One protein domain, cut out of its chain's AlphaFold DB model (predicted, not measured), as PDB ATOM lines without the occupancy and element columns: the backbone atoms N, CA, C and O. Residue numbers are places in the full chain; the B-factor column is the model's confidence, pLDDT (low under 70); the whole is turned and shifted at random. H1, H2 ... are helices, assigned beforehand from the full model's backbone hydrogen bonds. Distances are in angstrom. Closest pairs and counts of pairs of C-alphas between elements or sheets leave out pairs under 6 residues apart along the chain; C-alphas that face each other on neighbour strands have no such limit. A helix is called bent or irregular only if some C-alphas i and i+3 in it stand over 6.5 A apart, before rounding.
ATOM      1  N   GLY A 102     106.759  76.855 136.356       71.38
ATOM      2  CA  GLY A 102     106.747  77.639 135.126       71.38
ATOM      3  C   GLY A 102     105.937  78.931 135.166       71.38
ATOM      4  O   GLY A 102     105.503  79.347 134.111       71.38
ATOM      5  N   VAL A 103     105.736  79.566 136.324       80.62
ATOM      6  CA  VAL A 103     105.012  80.843 136.482       80.62
ATOM      7  C   VAL A 103     105.882  82.051 136.129       80.62
ATOM      8  O   VAL A 103     105.358  83.121 135.848       80.62
ATOM      9  N   TYR A 104     107.212  81.908 136.133       84.88
ATOM     10  CA  TYR A 104     108.162  82.981 135.787       84.88
ATOM     11  C   TYR A 104     107.902  84.316 136.518       84.88
ATOM     12  O   TYR A 104     108.124  85.388 135.962       84.88
ATOM     13  N   GLY A 105     107.410  84.255 137.760       84.25
ATOM     14  CA  GLY A 105     107.083  85.427 138.582       84.25
ATOM     15  C   GLY A 105     105.759  86.125 138.245       84.25
ATOM     16  O   GLY A 105     105.278  86.896 139.068       84.25
ATOM     17  N   ASP A 106     105.142  85.823 137.100       88.00
ATOM     18  CA  ASP A 106     103.871  86.406 136.666       88.00
ATOM     19  C   ASP A 106     102.991  85.343 135.987       88.00
ATOM     20  O   ASP A 106     103.227  84.892 134.857       88.00
ATOM     21  N   LYS A 107     101.943  84.946 136.711       89.56
ATOM     22  CA  LYS A 107     100.995  83.913 136.301       89.56
ATOM     23  C   LYS A 107     100.162  84.321 135.081       89.56
ATOM     24  O   LYS A 107     100.224  83.576 134.099       89.56
ATOM     25  N   PRO A 108      99.425  85.454 135.071       91.62
ATOM     26  CA  PRO A 108      98.661  85.859 133.893       91.62
ATOM     27  C   PRO A 108      99.547  86.079 132.663       91.62
ATOM     28  O   PRO A 108      99.188  85.604 131.584       91.62
ATOM     29  N   ALA A 109     100.730  86.689 132.804       92.19
ATOM     30  CA  ALA A 109     101.632  86.857 131.662       92.19
ATOM     31  C   ALA A 109     102.113  85.509 131.105       92.19
ATOM     32  O   ALA A 109     102.232  85.332 129.893       92.19
ATOM     33  N   THR A 110     102.376  84.531 131.971       92.56
ATOM     34  CA  THR A 110     102.758  83.186 131.530       92.56
ATOM     35  C   THR A 110     101.631  82.483 130.793       92.56
ATOM     36  O   THR A 110     101.869  81.879 129.748       92.56
ATOM     37  N   LEU A 111     100.407  82.579 131.303       91.88
ATOM     38  CA  LEU A 111      99.243  81.997 130.650       91.88
ATOM     39  C   LEU A 111      98.991  82.645 129.280       91.88
ATOM     40  O   LEU A 111      98.693  81.936 128.322       91.88
ATOM     41  N   ALA A 112      99.205  83.957 129.146       93.38
ATOM     42  CA  ALA A 112      99.157  84.639 127.852       93.38
ATOM     43  C   ALA A 112     100.218  84.101 126.873       93.38
ATOM     44  O   ALA A 112      99.887  83.767 125.735       93.38
ATOM     45  N   ARG A 113     101.466  83.911 127.326       93.81
ATOM     46  CA  ARG A 113     102.524  83.289 126.503       93.81
ATOM     47  C   ARG A 113     102.181  81.854 126.108       93.81
ATOM     48  O   ARG A 113     102.486  81.434 124.995       93.81
ATOM     49  N   PHE A 114     101.567  81.090 127.009       93.25
ATOM     50  CA  PHE A 114     101.094  79.744 126.698       93.25
ATOM     51  C   PHE A 114     100.051  79.779 125.574       93.25
ATOM     52  O   PHE A 114     100.214  79.053 124.596       93.25
ATOM     53  N   LYS A 115      99.046  80.662 125.664       94.06
ATOM     54  CA  LYS A 115      98.022  80.835 124.619       94.06
ATOM     55  C   LYS A 115      98.631  81.208 123.272       94.06
ATOM     56  O   LYS A 115      98.314  80.587 122.263       94.06
ATOM     57  N   GLU A 116      99.535  82.184 123.259       95.06
ATOM     58  CA  GLU A 116     100.214  82.617 122.037       95.06
ATOM     59  C   GLU A 116     100.988  81.461 121.396       95.06
ATOM     60  O   GLU A 116     100.833  81.197 120.203       95.06
ATOM     61  N   ASN A 117     101.776  80.724 122.185       94.31
ATOM     62  CA  ASN A 117     102.541  79.582 121.691       94.31
ATOM     63  C   ASN A 117     101.627  78.454 121.197       94.31
ATOM     64  O   ASN A 117     101.895  77.889 120.137       94.31
ATOM     65  N   TYR A 118     100.550  78.150 121.930       93.50
ATOM     66  CA  TYR A 118      99.552  77.160 121.532       93.50
ATOM     67  C   TYR A 118      98.976  77.492 120.158       93.50
ATOM     68  O   TYR A 118      98.992  76.647 119.269       93.50
ATOM     69  N   THR A 119      98.540  78.731 119.941       93.50
ATOM     70  CA  THR A 119      97.909  79.130 118.680       93.50
ATOM     71  C   THR A 119      98.912  79.220 117.530       93.50
ATOM     72  O   THR A 119      98.638  78.687 116.456       93.50
ATOM     73  N   SER A 120     100.069  79.853 117.754       94.94
ATOM     74  CA  SER A 120     101.010  80.226 116.686       94.94
ATOM     75  C   SER A 120     102.053  79.162 116.333       94.94
ATOM     76  O   SER A 120     102.485  79.110 115.186       94.94
ATOM     77  N   LYS A 121     102.488  78.333 117.295       94.06
ATOM     78  CA  LYS A 121     103.657  77.447 117.117       94.06
ATOM     79  C   LYS A 121     103.318  75.964 117.064       94.06
ATOM     80  O   LYS A 121     104.102  75.199 116.508       94.06
ATOM     81  N   LEU A 122     102.209  75.530 117.664       93.69
ATOM     82  CA  LEU A 122     101.852  74.111 117.690       93.69
ATOM     83  C   LEU A 122     101.115  73.705 116.408       93.69
ATOM     84  O   LEU A 122     100.183  74.388 115.975       93.69
ATOM     85  N   SER A 123     101.499  72.558 115.842       95.25
ATOM     86  CA  SER A 123     100.764  71.922 114.748       95.25
ATOM     87  C   SER A 123      99.445  71.323 115.239       95.25
ATOM     88  O   SER A 123      99.303  70.967 116.415       95.25
ATOM     89  N   ASP A 124      98.492  71.163 114.326       93.69
ATOM     90  CA  ASP A 124      97.161  70.643 114.650       93.69
ATOM     91  C   ASP A 124      97.211  69.210 115.200       93.69
ATOM     92  O   ASP A 124      96.461  68.869 116.112       93.69
ATOM     93  N   ASP A 125      98.179  68.404 114.755       94.94
ATOM     94  CA  ASP A 125      98.430  67.065 115.296       94.94
ATOM     95  C   ASP A 125      98.788  67.070 116.787       94.94
ATOM     96  O   ASP A 125      98.409  66.152 117.526       94.94
ATOM     97  N   ILE A 126      99.541  68.075 117.238       92.38
ATOM     98  CA  ILE A 126      99.913  68.219 118.648       92.38
ATOM     99  C   ILE A 126      98.716  68.759 119.425       92.38
ATOM    100  O   ILE A 126      98.387  68.218 120.480       92.38
ATOM    101  N   LYS A 127      98.029  69.773 118.886       90.62
ATOM    102  CA  LYS A 127      96.824  70.356 119.498       90.62
ATOM    103  C   LYS A 127      95.747  69.299 119.745       90.62
ATOM    104  O   LYS A 127      95.197  69.250 120.837       90.62
ATOM    105  N   ALA A 128      95.535  68.384 118.797       90.00
ATOM    106  CA  ALA A 128      94.561  67.295 118.906       90.00
ATOM    107  C   ALA A 128      94.839  66.295 120.048       90.00
ATOM    108  O   ALA A 128      93.970  65.495 120.390       90.00
ATOM    109  N   ARG A 129      96.050  66.300 120.619       90.44
ATOM    110  CA  ARG A 129      96.475  65.386 121.695       90.44
ATOM    111  C   ARG A 129      96.846  66.112 122.984       90.44
ATOM    112  O   ARG A 129      97.088  65.448 123.990       90.44
ATOM    113  N   LEU A 130      96.951  67.439 122.948       90.25
ATOM    114  CA  LEU A 130      97.362  68.225 124.097       90.25
ATOM    115  C   LEU A 130      96.240  68.244 125.132       90.25
ATOM    116  O   LEU A 130      95.076  68.468 124.809       90.25
ATOM    117  N   VAL A 131      96.618  68.036 126.385       90.19
ATOM    118  CA  VAL A 131      95.726  68.059 127.539       90.19
ATOM    119  C   VAL A 131      96.432  68.830 128.645       90.19
ATOM    120  O   VAL A 131      97.655  68.738 128.775       90.19
ATOM    121  N   LEU A 132      95.674  69.607 129.413       90.19
ATOM    122  CA  LEU A 132      96.191  70.318 130.581       90.19
ATOM    123  C   LEU A 132      95.787  69.606 131.868       90.19
ATOM    124  O   LEU A 132      94.729  68.994 131.932       90.19
ATOM    125  N   GLU A 133      96.622  69.710 132.893       90.50
ATOM    126  CA  GLU A 133      96.395  69.121 134.213       90.50
ATOM    127  C   GLU A 133      96.616  70.187 135.288       90.50
ATOM    128  O   GLU A 133      97.491  71.044 135.140       90.50
ATOM    129  N   ASN A 134      95.813  70.161 136.353       90.25
ATOM    130  CA  ASN A 134      96.036  71.015 137.518       90.25
ATOM    131  C   ASN A 134      97.237  70.528 138.340       90.25
ATOM    132  O   ASN A 134      97.427  69.333 138.516       90.25
ATOM    133  N   ASP A 135      97.999  71.466 138.889       90.56
ATOM    134  CA  ASP A 135      99.263  71.270 139.608       90.56
ATOM    135  C   ASP A 135      99.133  71.715 141.074       90.56
ATOM    136  O   ASP A 135      98.321  72.583 141.410       90.56
ATOM    137  N   GLU A 136      99.937  71.135 141.965       87.75
ATOM    138  CA  GLU A 136      99.872  71.402 143.403       87.75
ATOM    139  C   GLU A 136     100.564  72.698 143.845       87.75
ATOM    140  O   GLU A 136     100.492  73.059 145.021       87.75
ATOM    141  N   MET A 137     101.264  73.395 142.944       87.88
ATOM    142  CA  MET A 137     102.087  74.549 143.313       87.88
ATOM    143  C   MET A 137     101.751  75.820 142.552       87.88
ATOM    144  O   MET A 137     101.885  76.904 143.119       87.88
ATOM    145  N   CYS A 138     101.365  75.727 141.282       90.00
ATOM    146  CA  CYS A 138     101.282  76.909 140.426       90.00
ATOM    147  C   CYS A 138      99.944  77.152 139.755       90.00
ATOM    148  O   CYS A 138      99.547  78.314 139.642       90.00
ATOM    149  N   TYR A 139      99.247  76.104 139.329       90.50
ATOM    150  CA  TYR A 139      98.010  76.241 138.569       90.50
ATOM    151  C   TYR A 139      96.955  75.289 139.115       90.50
ATOM    152  O   TYR A 139      97.030  74.088 138.878       90.50
ATOM    153  N   ASN A 140      95.961  75.819 139.825       90.56
ATOM    154  CA  ASN A 140      94.801  75.024 140.205       90.56
ATOM    155  C   ASN A 140      93.849  74.886 139.002       90.56
ATOM    156  O   ASN A 140      94.062  75.477 137.937       90.56
ATOM    157  N   ALA A 141      92.771  74.113 139.153       88.69
ATOM    158  CA  ALA A 141      91.827  73.945 138.050       88.69
ATOM    159  C   ALA A 141      91.099  75.254 137.684       88.69
ATOM    160  O   ALA A 141      90.803  75.458 136.511       88.69
ATOM    161  N   ASP A 142      90.853  76.165 138.630       89.88
ATOM    162  CA  ASP A 142      90.170  77.439 138.353       89.88
ATOM    163  C   ASP A 142      91.003  78.364 137.462       89.88
ATOM    164  O   ASP A 142      90.443  79.113 136.664       89.88
ATOM    165  N   ASP A 143      92.333  78.290 137.550       90.62
ATOM    166  CA  ASP A 143      93.236  79.047 136.683       90.62
ATOM    167  C   ASP A 143      93.257  78.502 135.250       90.62
ATOM    168  O   ASP A 143      93.371  79.259 134.284       90.62
ATOM    169  N   LEU A 144      93.178  77.175 135.108       90.94
ATOM    170  CA  LEU A 144      93.306  76.489 133.822       90.94
ATOM    171  C   LEU A 144      91.978  76.394 133.072       90.94
ATOM    172  O   LEU A 144      91.966  76.455 131.842       90.94
ATOM    173  N   LEU A 145      90.853  76.278 133.783       91.19
ATOM    174  CA  LEU A 145      89.519  76.113 133.197       91.19
ATOM    175  C   LEU A 145      89.137  77.218 132.192       91.19
ATOM    176  O   LEU A 145      88.617  76.866 131.130       91.19
ATOM    177  N   PRO A 146      89.376  78.522 132.447       92.38
ATOM    178  CA  PRO A 146      89.092  79.577 131.474       92.38
ATOM    179  C   PRO A 146      89.849  79.379 130.159       92.38
ATOM    180  O   PRO A 146      89.283  79.541 129.082       92.38
ATOM    181  N   ILE A 147      91.110  78.959 130.244       91.38
ATOM    182  CA  ILE A 147      91.993  78.770 129.088       91.38
ATOM    183  C   ILE A 147      91.605  77.521 128.310       91.38
ATOM    184  O   ILE A 147      91.556  77.552 127.084       91.38
ATOM    185  N   CYS A 148      91.284  76.441 129.022       92.62
ATOM    186  CA  CYS A 148      90.791  75.206 128.425       92.62
ATOM    187  C   CYS A 148      89.508  75.457 127.620       92.62
ATOM    188  O   CYS A 148      89.385  74.967 126.502       92.62
ATOM    189  N   LYS A 149      88.585  76.273 128.149       92.12
ATOM    190  CA  LYS A 149      87.350  76.661 127.447       92.12
ATOM    191  C   LYS A 149      87.620  77.533 126.224       92.12
ATOM    192  O   LYS A 149      87.023  77.305 125.182       92.12
ATOM    193  N   GLU A 150      88.506  78.516 126.352       93.38
ATOM    194  CA  GLU A 150      88.839  79.448 125.270       93.38
ATOM    195  C   GLU A 150      89.554  78.762 124.100       93.38
ATOM    196  O   GLU A 150      89.220  79.004 122.946       93.38
ATOM    197  N   LEU A 151      90.520  77.887 124.392       90.94
ATOM    198  CA  LEU A 151      91.331  77.199 123.383       90.94
ATOM    199  C   LEU A 151      90.776  75.826 122.976       90.94
ATOM    200  O   LEU A 151      91.392  75.139 122.159       90.94
ATOM    201  N   ASN A 152      89.640  75.422 123.552       92.75
ATOM    202  CA  ASN A 152      89.036  74.100 123.396       92.75
ATOM    203  C   ASN A 152      90.018  72.946 123.700       92.75
ATOM    204  O   ASN A 152      90.106  71.969 122.956       92.75
ATOM    205  N   ILE A 153      90.785  73.080 124.787       89.88
ATOM    206  CA  ILE A 153      91.748  72.073 125.253       89.88
ATOM    207  C   ILE A 153      91.090  71.224 126.352       89.88
ATOM    208  O   ILE A 153      90.558  71.794 127.310       89.88
ATOM    209  N   PRO A 154      91.132  69.881 126.274       89.06
ATOM    210  CA  PRO A 154      90.677  69.024 127.363       89.06
ATOM    211  C   PRO A 154      91.515  69.218 128.634       89.06
ATOM    212  O   PRO A 154      92.729  69.419 128.571       89.06
ATOM    213  N   ILE A 155      90.874  69.089 129.796       86.62
ATOM    214  CA  ILE A 155      91.545  69.107 131.099       86.62
ATOM    215  C   ILE A 155      91.472  67.720 131.748       86.62
ATOM    216  O   ILE A 155      90.402  67.113 131.813       86.62
ATOM    217  N   VAL A 156      92.606  67.223 132.233       88.19
ATOM    218  CA  VAL A 156      92.693  66.087 133.154       88.19
ATOM    219  C   VAL A 156      92.737  66.640 134.565       88.19
ATOM    220  O   VAL A 156      93.502  67.548 134.874       88.19
ATOM    221  N   PHE A 157      91.870  66.109 135.415       87.81
ATOM    222  CA  PHE A 157      91.756  66.569 136.785       87.81
ATOM    223  C   PHE A 157      92.509  65.631 137.727       87.81
ATOM    224  O   PHE A 157      92.077  64.497 137.949       87.81
ATOM    225  N   ASP A 158      93.604  66.117 138.308       87.94
ATOM    226  CA  ASP A 158      94.326  65.415 139.363       87.94
ATOM    227  C   ASP A 158      93.749  65.787 140.737       87.94
ATOM    228  O   ASP A 158      93.844  66.919 141.234       87.94
ATOM    229  N   TYR A 159      93.138  64.788 141.374       85.12
ATOM    230  CA  TYR A 159      92.531  64.925 142.693       85.12
ATOM    231  C   TYR A 159      93.547  65.195 143.809       85.12
ATOM    232  O   TYR A 159      93.204  65.868 144.783       85.12
ATOM    233  N   HIS A 160      94.765  64.659 143.714       85.06
ATOM    234  CA  HIS A 160      95.809  64.846 144.715       85.06
ATOM    235  C   HIS A 160      96.380  66.264 144.661       85.06
ATOM    236  O   HIS A 160      96.500  66.905 145.707       85.06
ATOM    237  N   HIS A 161      96.646  66.784 143.464       87.75
ATOM    238  CA  HIS A 161      97.079  68.163 143.277       87.75
ATOM    239  C   HIS A 161      96.020  69.138 143.784       87.75
ATOM    240  O   HIS A 161      96.339  70.036 144.558       87.75
ATOM    241  N   ASN A 162      94.743  68.897 143.469       86.69
ATOM    242  CA  ASN A 162      93.649  69.711 143.992       86.69
ATOM    243  C   ASN A 162      93.506  69.607 145.522       86.69
ATOM    244  O   ASN A 162      93.125  70.571 146.176       86.69
ATOM    245  N   TRP A 163      93.790  68.449 146.126       86.00
ATOM    246  CA  TRP A 163      93.763  68.311 147.585       86.00
ATOM    247  C   TRP A 163      94.816  69.194 148.270       86.00
ATOM    248  O   TRP A 163      94.580  69.694 149.370       86.00
ATOM    249  N   ILE A 164      95.975  69.378 147.634       87.06
ATOM    250  CA  ILE A 164      97.070  70.212 148.144       87.06
ATOM    251  C   ILE A 164      96.816  71.690 147.827       87.06
ATOM    252  O   ILE A 164      96.906  72.531 148.721       87.06
ATOM    253  N   TYR A 165      96.466  71.998 146.578       86.75
ATOM    254  CA  TYR A 165      96.145  73.341 146.111       86.75
ATOM    255  C   TYR A 165      94.695  73.407 145.638       86.75
ATOM    256  O   TYR A 165      94.362  73.151 144.481       86.75
ATOM    257  N   LEU A 166      93.826  73.732 146.596       85.62
ATOM    258  CA  LEU A 166      92.383  73.719 146.417       85.62
ATOM    259  C   LEU A 166      91.919  74.788 145.429       85.62
ATOM    260  O   LEU A 166      92.319  75.953 145.482       85.62
ATOM    261  N   THR A 167      90.990  74.379 144.584       79.31
ATOM    262  CA  THR A 167      90.119  75.271 143.829       79.31
ATOM    263  C   THR A 167      89.050  75.881 144.740       79.31
ATOM    264  O   THR A 167      88.627  75.311 145.752       79.31
ATOM    265  N   ALA A 168      88.594  77.073 144.373       72.25
ATOM    266  CA  ALA A 168      87.417  77.717 144.933       72.25
ATOM    267  C   ALA A 168      86.126  77.009 144.490       72.25
ATOM    268  O   ALA A 168      85.134  77.011 145.228       72.25
ATOM    269  N   LEU A 169      86.129  76.368 143.314       60.22
ATOM    270  CA  LEU A 169      85.053  75.469 142.917       60.22
ATOM    271  C   LEU A 169      84.995  74.284 143.887       60.22
ATOM    272  O   LEU A 169      85.853  73.407 143.893       60.22
ATOM    273  N   ARG A 170      83.931  74.224 144.696       54.09
ATOM    274  CA  ARG A 170      83.598  73.044 145.505       54.09
ATOM    275  C   ARG A 170      83.407  71.854 144.568       54.09
ATOM    276  O   ARG A 170      82.315  71.632 144.047       54.09
ATOM    277  N   HIS A 171      84.465  71.085 144.347       51.41
ATOM    278  CA  HIS A 171      84.339  69.858 143.587       51.41
ATOM    279  C   HIS A 171      83.468  68.873 144.369       51.41
ATOM    280  O   HIS A 171      83.569  68.793 145.602       51.41
ATOM    281  N   PRO A 172      82.590  68.122 143.684       45.81
ATOM    282  CA  PRO A 172      81.928  67.000 144.315       45.81
ATOM    283  C   PRO A 172      83.023  66.056 144.803       45.81
ATOM    284  O   PRO A 172      83.910  65.652 144.049       45.81
TER     285      PRO A 172
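AT A GLANCE: This is residues 102 to 172 of the 399 residues of an uncharacterized protein of Hericium alpestre (UniProt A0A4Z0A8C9). Helices H1 and H3 run loosely side by side, while residues 132 to 133 and 155 to 156 form a short parallel pairing; the small helices H2 and H4 lie toward opposite ends. The printed part has 71 residues, with H1, H2, H3, H4 in chain order and no named strand: all helix. It is compact, with a radius of gyration of the C-alphas of 12.6 A and spans of 34 by 27 by 17 A.

HOW THE PARTS SIT: H1, residues 107 to 121, is close but not clearly touching H3, residues 141 to 151, at a shallow tilt of 29 degrees, the same way; their closest C-alphas, Lys 115 and Leu 151, are 7.7 A apart. H2, residues 124 to 127, is close but not clearly touching H1; their closest C-alphas, Tyr 118 and Lys 127, are 7.6 A apart. H4, residues 159 to 164, is close but not clearly touching H3, at a steep tilt of 51 degrees, opposite ways; the closest C-alphas, Ala 141 and Asn 162, are 7.5 A apart. H4 is apart from H1 and H2. Every O i to N i+4 pair is within hydrogen-bond range in H1 and H4, and 5 of 7 in H3; H2 is too short for one.

IN THESE COORDINATES: H1 spans 20.4 A from C-alpha 107 at (100.995, 83.913, 136.301). H3 spans 15.0 A and is only just irregular: C-alphas 143 and 146 are 6.7 A apart. H4 ends at C-alpha 164 (97.070, 70.212, 148.144).

THE WHOLE: The farthest C-alphas, Lys 121 and Pro 172, are 36.3 A apart. The printed part has no cut. The H2 to H3 link is long, 13 residues. Residues 169 to 172 have pLDDT under 70.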